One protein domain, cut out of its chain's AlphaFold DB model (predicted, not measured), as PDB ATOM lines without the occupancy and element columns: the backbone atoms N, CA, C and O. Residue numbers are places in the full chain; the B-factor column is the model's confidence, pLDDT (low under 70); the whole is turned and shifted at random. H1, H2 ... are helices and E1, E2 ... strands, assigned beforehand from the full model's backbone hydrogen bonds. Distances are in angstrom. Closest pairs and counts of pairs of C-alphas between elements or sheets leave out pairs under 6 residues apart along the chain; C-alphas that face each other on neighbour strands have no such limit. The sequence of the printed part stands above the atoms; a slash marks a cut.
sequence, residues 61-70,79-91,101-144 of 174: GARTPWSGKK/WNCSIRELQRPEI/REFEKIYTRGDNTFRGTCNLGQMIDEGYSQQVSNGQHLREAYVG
ATOM      1  N   GLY A  61     200.226 133.455 167.591       91.81
ATOM      2  CA  GLY A  61     200.237 134.326 168.772       91.81
ATOM      3  C   GLY A  61     199.011 134.122 169.668       91.81
ATOM      4  O   GLY A  61     198.195 133.226 169.428       91.81
ATOM      5  N   ALA A  62     198.873 134.962 170.692       92.56
ATOM      6  CA  ALA A  62     197.695 135.010 171.552       92.56
ATOM      7  C   ALA A  62     196.379 135.104 170.759       92.56
ATOM      8  O   ALA A  62     196.271 135.776 169.727       92.56
ATOM      9  N   ARG A  63     195.376 134.379 171.252       91.88
ATOM     10  CA  ARG A  63     194.047 134.230 170.657       91.88
ATOM     11  C   ARG A  63     192.992 134.248 171.753       91.88
ATOM     12  O   ARG A  63     193.298 133.928 172.901       91.88
ATOM     13  N   THR A  64     191.755 134.537 171.381       91.00
ATOM     14  CA  THR A  64     190.599 134.198 172.213       91.00
ATOM     15  C   THR A  64     190.463 132.672 172.356       91.00
ATOM     16  O   THR A  64     191.038 131.912 171.560       91.00
ATOM     17  N   PRO A  65     189.710 132.173 173.354       89.50
ATOM     18  CA  PRO A  65     189.490 130.742 173.506       89.50
ATOM     19  C   PRO A  65     188.825 130.135 172.266       89.50
ATOM     20  O   PRO A  65     188.028 130.770 171.577       89.50
ATOM     21  N   TRP A  66     189.156 128.879 171.973       88.12
ATOM     22  CA  TRP A  66     188.679 128.177 170.774       88.12
ATOM     23  C   TRP A  66     187.202 127.752 170.854       88.12
ATOM     24  O   TRP A  66     186.614 127.378 169.844       88.12
ATOM     25  N   SER A  67     186.608 127.782 172.048       87.19
ATOM     26  CA  SER A  67     185.209 127.432 172.296       87.19
ATOM     27  C   SER A  67     184.614 128.349 173.363       87.19
ATOM     28  O   SER A  67     185.353 128.981 174.116       87.19
ATOM     29  N   GLY A  68     183.283 128.373 173.471       83.69
ATOM     30  CA  GLY A  68     182.582 129.091 174.542       83.69
ATOM     31  C   GLY A  68     182.706 128.439 175.925       83.69
ATOM     32  O   GLY A  68     182.154 128.956 176.895       83.69
ATOM     33  N   LYS A  69     183.401 127.297 176.042       85.19
ATOM     34  CA  LYS A  69     183.623 126.644 177.334       85.19
ATOM     35  C   LYS A  69     184.545 127.506 178.187       85.19
ATOM     36  O   LYS A  69     185.637 127.878 177.761       85.19
ATOM     37  N   LYS A  70     184.104 127.783 179.408       83.06
ATOM     38  CA  LYS A  70     184.887 128.499 180.412       83.06
ATOM     39  C   LYS A  70     185.805 127.504 181.109       83.06
ATOM     40  O   LYS A  70     185.382 126.403 181.451       83.06
ATOM     41  N   TRP A  79     185.504 140.195 175.437       90.44
ATOM     42  CA  TRP A  79     186.526 140.089 174.409       90.44
ATOM     43  C   TRP A  79     186.290 141.119 173.309       90.44
ATOM     44  O   TRP A  79     185.508 140.896 172.381       90.44
ATOM     45  N   ASN A  80     186.998 142.243 173.404       90.69
ATOM     46  CA  ASN A  80     186.977 143.311 172.407       90.69
ATOM     47  C   ASN A  80     188.272 143.295 171.581       90.69
ATOM     48  O   ASN A  80     189.366 143.377 172.132       90.69
ATOM     49  N   CYS A  81     188.136 143.162 170.261       87.06
ATOM     50  CA  CYS A  81     189.249 143.024 169.321       87.06
ATOM     51  C   CYS A  81     189.319 144.217 168.372       87.06
ATOM     52  O   CYS A  81     188.287 144.654 167.857       87.06
ATOM     53  N   SER A  82     190.544 144.666 168.079       89.12
ATOM     54  CA  SER A  82     190.828 145.681 167.054       89.12
ATOM     55  C   SER A  82     191.266 145.051 165.725       89.12
ATOM     56  O   SER A  82     191.142 145.666 164.665       89.12
ATOM     57  N   ILE A  83     191.788 143.818 165.764       84.25
ATOM     58  CA  ILE A  83     192.199 143.075 164.567       84.25
ATOM     59  C   ILE A  83     190.991 142.700 163.710       84.25
ATOM     60  O   ILE A  83     190.019 142.115 164.190       84.25
ATOM     61  N   ARG A  84     191.131 142.955 162.407       81.06
ATOM     62  CA  ARG A  84     190.160 142.623 161.362       81.06
ATOM     63  C   ARG A  84     190.626 141.377 160.614       81.06
ATOM     64  O   ARG A  84     191.762 141.323 160.141       81.06
ATOM     65  N   GLU A  85     189.760 140.377 160.503       80.81
ATOM     66  CA  GLU A  85     190.024 139.188 159.692       80.81
ATOM     67  C   GLU A  85     189.563 139.450 158.254       80.81
ATOM     68  O   GLU A  85     188.395 139.754 158.016       80.81
ATOM     69  N   LEU A  86     190.486 139.335 157.294       85.19
ATOM     70  CA  LEU A  86     190.186 139.456 155.868       85.19
ATOM     71  C   LEU A  86     190.097 138.065 155.241       85.19
ATOM     72  O   LEU A  86     191.048 137.284 155.283       85.19
ATOM     73  N   GLN A  87     188.958 137.767 154.629       82.38
ATOM     74  CA  GLN A  87     188.704 136.539 153.895       82.38
ATOM     75  C   GLN A  87     188.711 136.822 152.394       82.38
ATOM     76  O   GLN A  87     187.990 137.686 151.901       82.38
ATOM     77  N   ARG A  88     189.518 136.057 151.661       83.62
ATOM     78  CA  ARG A  88     189.590 136.098 150.197       83.62
ATOM     79  C   ARG A  88     189.131 134.751 149.640       83.62
ATOM     80  O   ARG A  88     189.964 133.867 149.458       83.62
ATOM     81  N   PRO A  89     187.820 134.533 149.460       74.75
ATOM     82  CA  PRO A  89     187.334 133.307 148.849       74.75
ATOM     83  C   PRO A  89     187.773 133.241 147.381       74.75
ATOM     84  O   PRO A  89     187.682 134.225 146.647       74.75
ATOM     85  N   GLU A  90     188.226 132.065 146.957       71.94
ATOM     86  CA  GLU A  90     188.631 131.787 145.578       71.94
ATOM     87  C   GLU A  90     187.753 130.672 144.996       71.94
ATOM     88  O   GLU A  90     187.534 129.643 145.640       71.94
ATOM     89  N   ILE A  91     187.257 130.858 143.768       67.81
ATOM     90  CA  ILE A  91     186.535 129.810 143.037       67.81
ATOM     91  C   ILE A  91     187.566 128.895 142.371       67.81
ATOM     92  O   ILE A  91     188.262 129.284 141.431       67.81
ATOM     93  N   ARG A 101     187.397 139.243 145.671       71.75
ATOM     94  CA  ARG A 101     186.696 140.057 146.660       71.75
ATOM     95  C   ARG A 101     187.336 139.773 148.006       71.75
ATOM     96  O   ARG A 101     187.477 138.618 148.399       71.75
ATOM     97  N   GLU A 102     187.751 140.830 148.683       82.75
ATOM     98  CA  GLU A 102     188.137 140.751 150.081       82.75
ATOM     99  C   GLU A 102     186.901 141.050 150.914       82.75
ATOM    100  O   GLU A 102     186.271 142.094 150.747       82.75
ATOM    101  N   PHE A 103     186.548 140.121 151.787       84.44
ATOM    102  CA  PHE A 103     185.499 140.312 152.768       84.44
ATOM    103  C   PHE A 103     186.152 140.496 154.116       84.44
ATOM    104  O   PHE A 103     186.997 139.704 154.526       84.44
ATOM    105  N   GLU A 104     185.754 141.540 154.811       86.12
ATOM    106  CA  GLU A 104     186.115 141.686 156.201       86.12
ATOM    107  C   GLU A 104     185.076 140.987 157.069       86.12
ATOM    108  O   GLU A 104     183.868 141.155 156.881       86.12
ATOM    109  N   LYS A 105     185.551 140.220 158.045       83.12
ATOM    110  CA  LYS A 105     184.696 139.606 159.043       83.12
ATOM    111  C   LYS A 105     184.581 140.514 160.264       83.12
ATOM    112  O   LYS A 105     185.544 140.692 161.007       83.12
ATOM    113  N   ILE A 106     183.385 141.065 160.456       82.69
ATOM    114  CA  ILE A 106     183.029 141.918 161.591       82.69
ATOM    115  C   ILE A 106     182.150 141.103 162.538       82.69
ATOM    116  O   ILE A 106     181.156 140.522 162.105       82.69
ATOM    117  N   TYR A 107     182.495 141.080 163.826       81.75
ATOM    118  CA  TYR A 107     181.668 140.453 164.855       81.75
ATOM    119  C   TYR A 107     181.053 141.527 165.741       81.75
ATOM    120  O   TYR A 107     181.746 142.384 166.294       81.75
ATOM    121  N   THR A 108     179.733 141.483 165.855       78.69
ATOM    122  CA  THR A 108     178.936 142.438 166.616       78.69
ATOM    123  C   THR A 108     178.580 141.880 167.988       78.69
ATOM    124  O   THR A 108     178.456 140.672 168.200       78.69
ATOM    125  N   ARG A 109     178.400 142.788 168.949       77.62
ATOM    126  CA  ARG A 109     177.950 142.446 170.299       77.62
ATOM    127  C   ARG A 109     176.514 141.907 170.237       77.62
ATOM    128  O   ARG A 109     175.646 142.590 169.710       77.62
ATOM    129  N   GLY A 110     176.265 140.739 170.830       72.06
ATOM    130  CA  GLY A 110     174.925 140.136 170.941       72.06
ATOM    131  C   GLY A 110     174.690 138.927 170.031       72.06
ATOM    132  O   GLY A 110     173.956 138.032 170.430       72.06
ATOM    133  N   ASP A 111     175.399 138.840 168.902       75.94
ATOM    134  CA  ASP A 111     175.276 137.741 167.923       75.94
ATOM    135  C   ASP A 111     176.507 136.816 167.904       75.94
ATOM    136  O   ASP A 111     176.744 136.063 166.959       75.94
ATOM    137  N   ASN A 112     177.335 136.889 168.947       78.88
ATOM    138  CA  ASN A 112     178.626 136.216 169.024       78.88
ATOM    139  C   ASN A 112     178.720 135.322 170.270       78.88
ATOM    140  O   ASN A 112     178.053 135.562 171.274       78.88
ATOM    141  N   THR A 113     179.568 134.288 170.216       85.56
ATOM    142  CA  THR A 113     179.750 133.354 171.345       85.56
ATOM    143  C   THR A 113     180.336 134.057 172.568       85.56
ATOM    144  O   THR A 113     179.966 133.750 173.701       85.56
ATOM    145  N   PHE A 114     181.253 134.999 172.348       85.94
ATOM    146  CA  PHE A 114     181.772 135.854 173.403       85.94
ATOM    147  C   PHE A 114     181.009 137.169 173.473       85.94
ATOM    148  O   PHE A 114     180.567 137.718 172.464       85.94
ATOM    149  N   ARG A 115     180.935 137.720 174.685       87.00
ATOM    150  CA  ARG A 115     180.578 139.122 174.875       87.00
ATOM    151  C   ARG A 115     181.694 139.980 174.276       87.00
ATOM    152  O   ARG A 115     182.845 139.804 174.657       87.00
ATOM    153  N   GLY A 116     181.349 140.883 173.361       89.00
ATOM    154  CA  GLY A 116     182.294 141.791 172.703       89.00
ATOM    155  C   GLY A 116     182.368 141.591 171.188       89.00
ATOM    156  O   GLY A 116     181.412 141.110 170.573       89.00
ATOM    157  N   THR A 117     183.488 141.993 170.588       89.88
ATOM    158  CA  THR A 117     183.715 142.030 169.129       89.88
ATOM    159  C   THR A 117     184.698 140.971 168.613       89.88
ATOM    160  O   THR A 117     185.023 140.959 167.427       89.88
ATOM    161  N   CYS A 118     185.193 140.071 169.469       89.75
ATOM    162  CA  CYS A 118     186.084 138.979 169.062       89.75
ATOM    163  C   CYS A 118     185.343 137.656 168.851       89.75
ATOM    164  O   CYS A 118     184.574 137.236 169.713       89.75
ATOM    165  N   ASN A 119     185.665 136.903 167.804       88.81
ATOM    166  CA  ASN A 119     185.176 135.533 167.623       88.81
ATOM    167  C   ASN A 119     185.991 134.485 168.387       88.81
ATOM    168  O   ASN A 119     187.074 134.772 168.894       88.81
ATOM    169  N   LEU A 120     185.491 133.249 168.419       89.44
ATOM    170  CA  LEU A 120     186.208 132.063 168.884       89.44
ATOM    171  C   LEU A 120     187.522 131.854 168.121       89.44
ATOM    172  O   LEU A 120     187.554 131.877 166.891       89.44
ATOM    173  N   GLY A 121     188.605 131.612 168.861       89.62
ATOM    174  CA  GLY A 121     189.932 131.325 168.312       89.62
ATOM    175  C   GLY A 121     190.567 132.460 167.498       89.62
ATOM    176  O   GLY A 121     191.602 132.240 166.861       89.62
ATOM    177  N   GLN A 122     189.978 133.656 167.500       90.69
ATOM    178  CA  GLN A 122     190.480 134.816 166.773       90.69
ATOM    179  C   GLN A 122     191.792 135.307 167.393       90.69
ATOM    180  O   GLN A 122     191.943 135.343 168.614       90.69
ATOM    181  N   MET A 123     192.755 135.694 166.550       91.50
ATOM    182  CA  MET A 123     193.973 136.370 167.008       91.50
ATOM    183  C   MET A 123     193.628 137.734 167.606       91.50
ATOM    184  O   MET A 123     192.876 138.495 167.002       91.50
ATOM    185  N   ILE A 124     194.206 138.032 168.767       92.00
ATOM    186  CA  ILE A 124     194.047 139.317 169.458       92.00
ATOM    187  C   ILE A 124     195.275 140.206 169.242       92.00
ATOM    188  O   ILE A 124     196.323 139.717 168.815       92.00
ATOM    189  N   ASP A 125     195.153 141.494 169.560       92.25
ATOM    190  CA  ASP A 125     196.186 142.522 169.361       92.25
ATOM    191  C   ASP A 125     197.547 142.090 169.939       92.25
ATOM    192  O   ASP A 125     198.579 142.182 169.272       92.25
ATOM    193  N   GLU A 126     197.542 141.497 171.137       92.00
ATOM    194  CA  GLU A 126     198.739 140.919 171.753       92.00
ATOM    195  C   GLU A 126     199.379 139.831 170.873       92.00
ATOM    196  O   GLU A 126     200.592 139.821 170.670       92.00
ATOM    197  N   GLY A 127     198.572 138.937 170.302       92.75
ATOM    198  CA  GLY A 127     199.054 137.869 169.432       92.75
ATOM    199  C   GLY A 127     199.642 138.378 168.124       92.75
ATOM    200  O   GLY A 127     200.621 137.811 167.640       92.75
ATOM    201  N   TYR A 128     199.092 139.460 167.577       92.75
ATOM    202  CA  TYR A 128     199.671 140.137 166.422       92.75
ATOM    203  C   TYR A 128     201.030 140.755 166.764       92.75
ATOM    204  O   TYR A 128     202.015 140.471 166.082       92.75
ATOM    205  N   SER A 129     201.123 141.515 167.860       93.56
ATOM    206  CA  SER A 129     202.384 142.132 168.296       93.56
ATOM    207  C   SER A 129     203.470 141.100 168.617       93.56
ATOM    208  O   SER A 129     204.642 141.319 168.300       93.56
ATOM    209  N   GLN A 130     203.098 139.940 169.168       94.19
ATOM    210  CA  GLN A 130     204.014 138.807 169.351       94.19
ATOM    211  C   GLN A 130     204.607 138.341 168.013       94.19
ATOM    212  O   GLN A 130     205.815 138.136 167.906       94.19
ATOM    213  N   GLN A 131     203.789 138.219 166.963       94.38
ATOM    214  CA  GLN A 131     204.270 137.791 165.646       94.38
ATOM    215  C   GLN A 131     205.088 138.866 164.927       94.38
ATOM    216  O   GLN A 131     206.078 138.537 164.273       94.38
ATOM    217  N   VAL A 132     204.741 140.145 165.094       94.75
ATOM    218  CA  VAL A 132     205.579 141.260 164.624       94.75
ATOM    219  C   VAL A 132     206.962 141.194 165.273       94.75
ATOM    220  O   VAL A 132     207.970 141.250 164.571       94.75
ATOM    221  N   SER A 133     207.012 140.982 166.590       95.81
ATOM    222  CA  SER A 133     208.267 140.860 167.341       95.81
ATOM    223  C   SER A 133     209.090 139.644 166.891       95.81
ATOM    224  O   SER A 133     210.295 139.755 166.680       95.81
ATOM    225  N   ASN A 134     208.449 138.492 166.642       94.94
ATOM    226  CA  ASN A 134     209.121 137.327 166.045       94.94
ATOM    227  C   ASN A 134     209.759 137.671 164.691       94.94
ATOM    228  O   ASN A 134     210.912 137.321 164.439       94.94
ATOM    229  N   GLY A 135     209.023 138.376 163.826       94.12
ATOM    230  CA  GLY A 135     209.528 138.819 162.528       94.12
ATOM    231  C   GLY A 135     210.728 139.759 162.650       94.12
ATOM    232  O   GLY A 135     211.694 139.623 161.898       94.12
ATOM    233  N   GLN A 136     210.703 140.670 163.624       95.19
ATOM    234  CA  GLN A 136     211.823 141.565 163.922       95.19
ATOM    235  C   GLN A 136     213.061 140.784 164.376       95.19
ATOM    236  O   GLN A 136     214.126 140.973 163.794       95.19
ATOM    237  N   HIS A 137     212.930 139.846 165.317       95.12
ATOM    238  CA  HIS A 137     214.066 139.032 165.772       95.12
ATOM    239  C   HIS A 137     214.675 138.185 164.651       95.12
ATOM    240  O   HIS A 137     215.896 138.106 164.533       95.12
ATOM    241  N   LEU A 138     213.843 137.585 163.794       94.44
ATOM    242  CA  LEU A 138     214.317 136.834 162.628       94.44
ATOM    243  C   LEU A 138     215.055 137.737 161.637       94.44
ATOM    244  O   LEU A 138     216.100 137.353 161.108       94.44
ATOM    245  N   ARG A 139     214.532 138.944 161.398       92.44
ATOM    246  CA  ARG A 139     215.181 139.933 160.537       92.44
ATOM    247  C   ARG A 139     216.539 140.339 161.098       92.44
ATOM    248  O   ARG A 139     217.512 140.315 160.357       92.44
ATOM    249  N   GLU A 140     216.609 140.682 162.378       92.56
ATOM    250  CA  GLU A 140     217.859 141.070 163.042       92.56
ATOM    251  C   GLU A 140     218.915 139.960 162.999       92.56
ATOM    252  O   GLU A 140     220.094 140.247 162.812       92.56
ATOM    253  N   ALA A 141     218.502 138.697 163.143       92.69
ATOM    254  CA  ALA A 141     219.422 137.564 163.169       92.69
ATOM    255  C   ALA A 141     219.925 137.148 161.778       92.69
ATOM    256  O   ALA A 141     221.075 136.734 161.635       92.69
ATOM    257  N   TYR A 142     219.069 137.218 160.752       92.56
ATOM    258  CA  TYR A 142     219.337 136.553 159.472       92.56
ATOM    259  C   TYR A 142     219.334 137.470 158.253       92.56
ATOM    260  O   TYR A 142     219.718 137.014 157.173       92.56
ATOM    261  N   VAL A 143     218.945 138.740 158.397       90.19
ATOM    262  CA  VAL A 143     218.954 139.719 157.306       90.19
ATOM    263  C   VAL A 143     220.050 140.753 157.533       90.19
ATOM    264  O   VAL A 143     220.052 141.468 158.530       90.19
ATOM    265  N   GLY A 144     220.960 140.892 156.572       85.31
ATOM    266  CA  GLY A 144     222.004 141.916 156.615       85.31
ATOM    267  C   GLY A 144     223.251 141.542 155.815       85.31
ATOM    268  O   GLY A 144     223.274 140.503 155.153       85.31
TER     269      GLY A 144
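This is residues 61 to 70, 79 to 91 and 101 to 144 of the 174 residues of an uncharacterized protein of Aphanomyces astaci (UniProt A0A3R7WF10). There is little regular structure here: a body of loops from which one long helix, H1, runs out, with residues 135 to 144, of which 135 to 142 belong to H1, sticking out free, while a short two-strand ribbon, E1 and E2, reaches off another way. The 67 printed residues include, in chain order, E1, E2 and H1; the class is mixed, helices and strands, with only 24 residues in named elements. The whole is loose, with a radius of gyration of the C-alphas of 15.1 A, and flat, spanning 49 by 36 by 18 A.

E1 is residues 85 to 87, from C-alpha 85 at (190.024, 139.188, 159.692). E2 is residues 103 to 105. H1, residues 125 to 142, is 25.9 A long and ends at C-alpha 142 (219.337, 136.553, 159.472).

E1 and E2 are antiparallel at 144 degrees; N 87 and O 103 are within hydrogen-bond range at 2.8 A. E1 and H1 are apart. In H1 every O i to N i+4 pair is within range.

C-alphas 70 and 79 are 13.2 A apart across one cut, 91 and 101 10.9 A across another. The link from E2 to H1 is long, 19 residues. Residue 91 has pLDDT under 70.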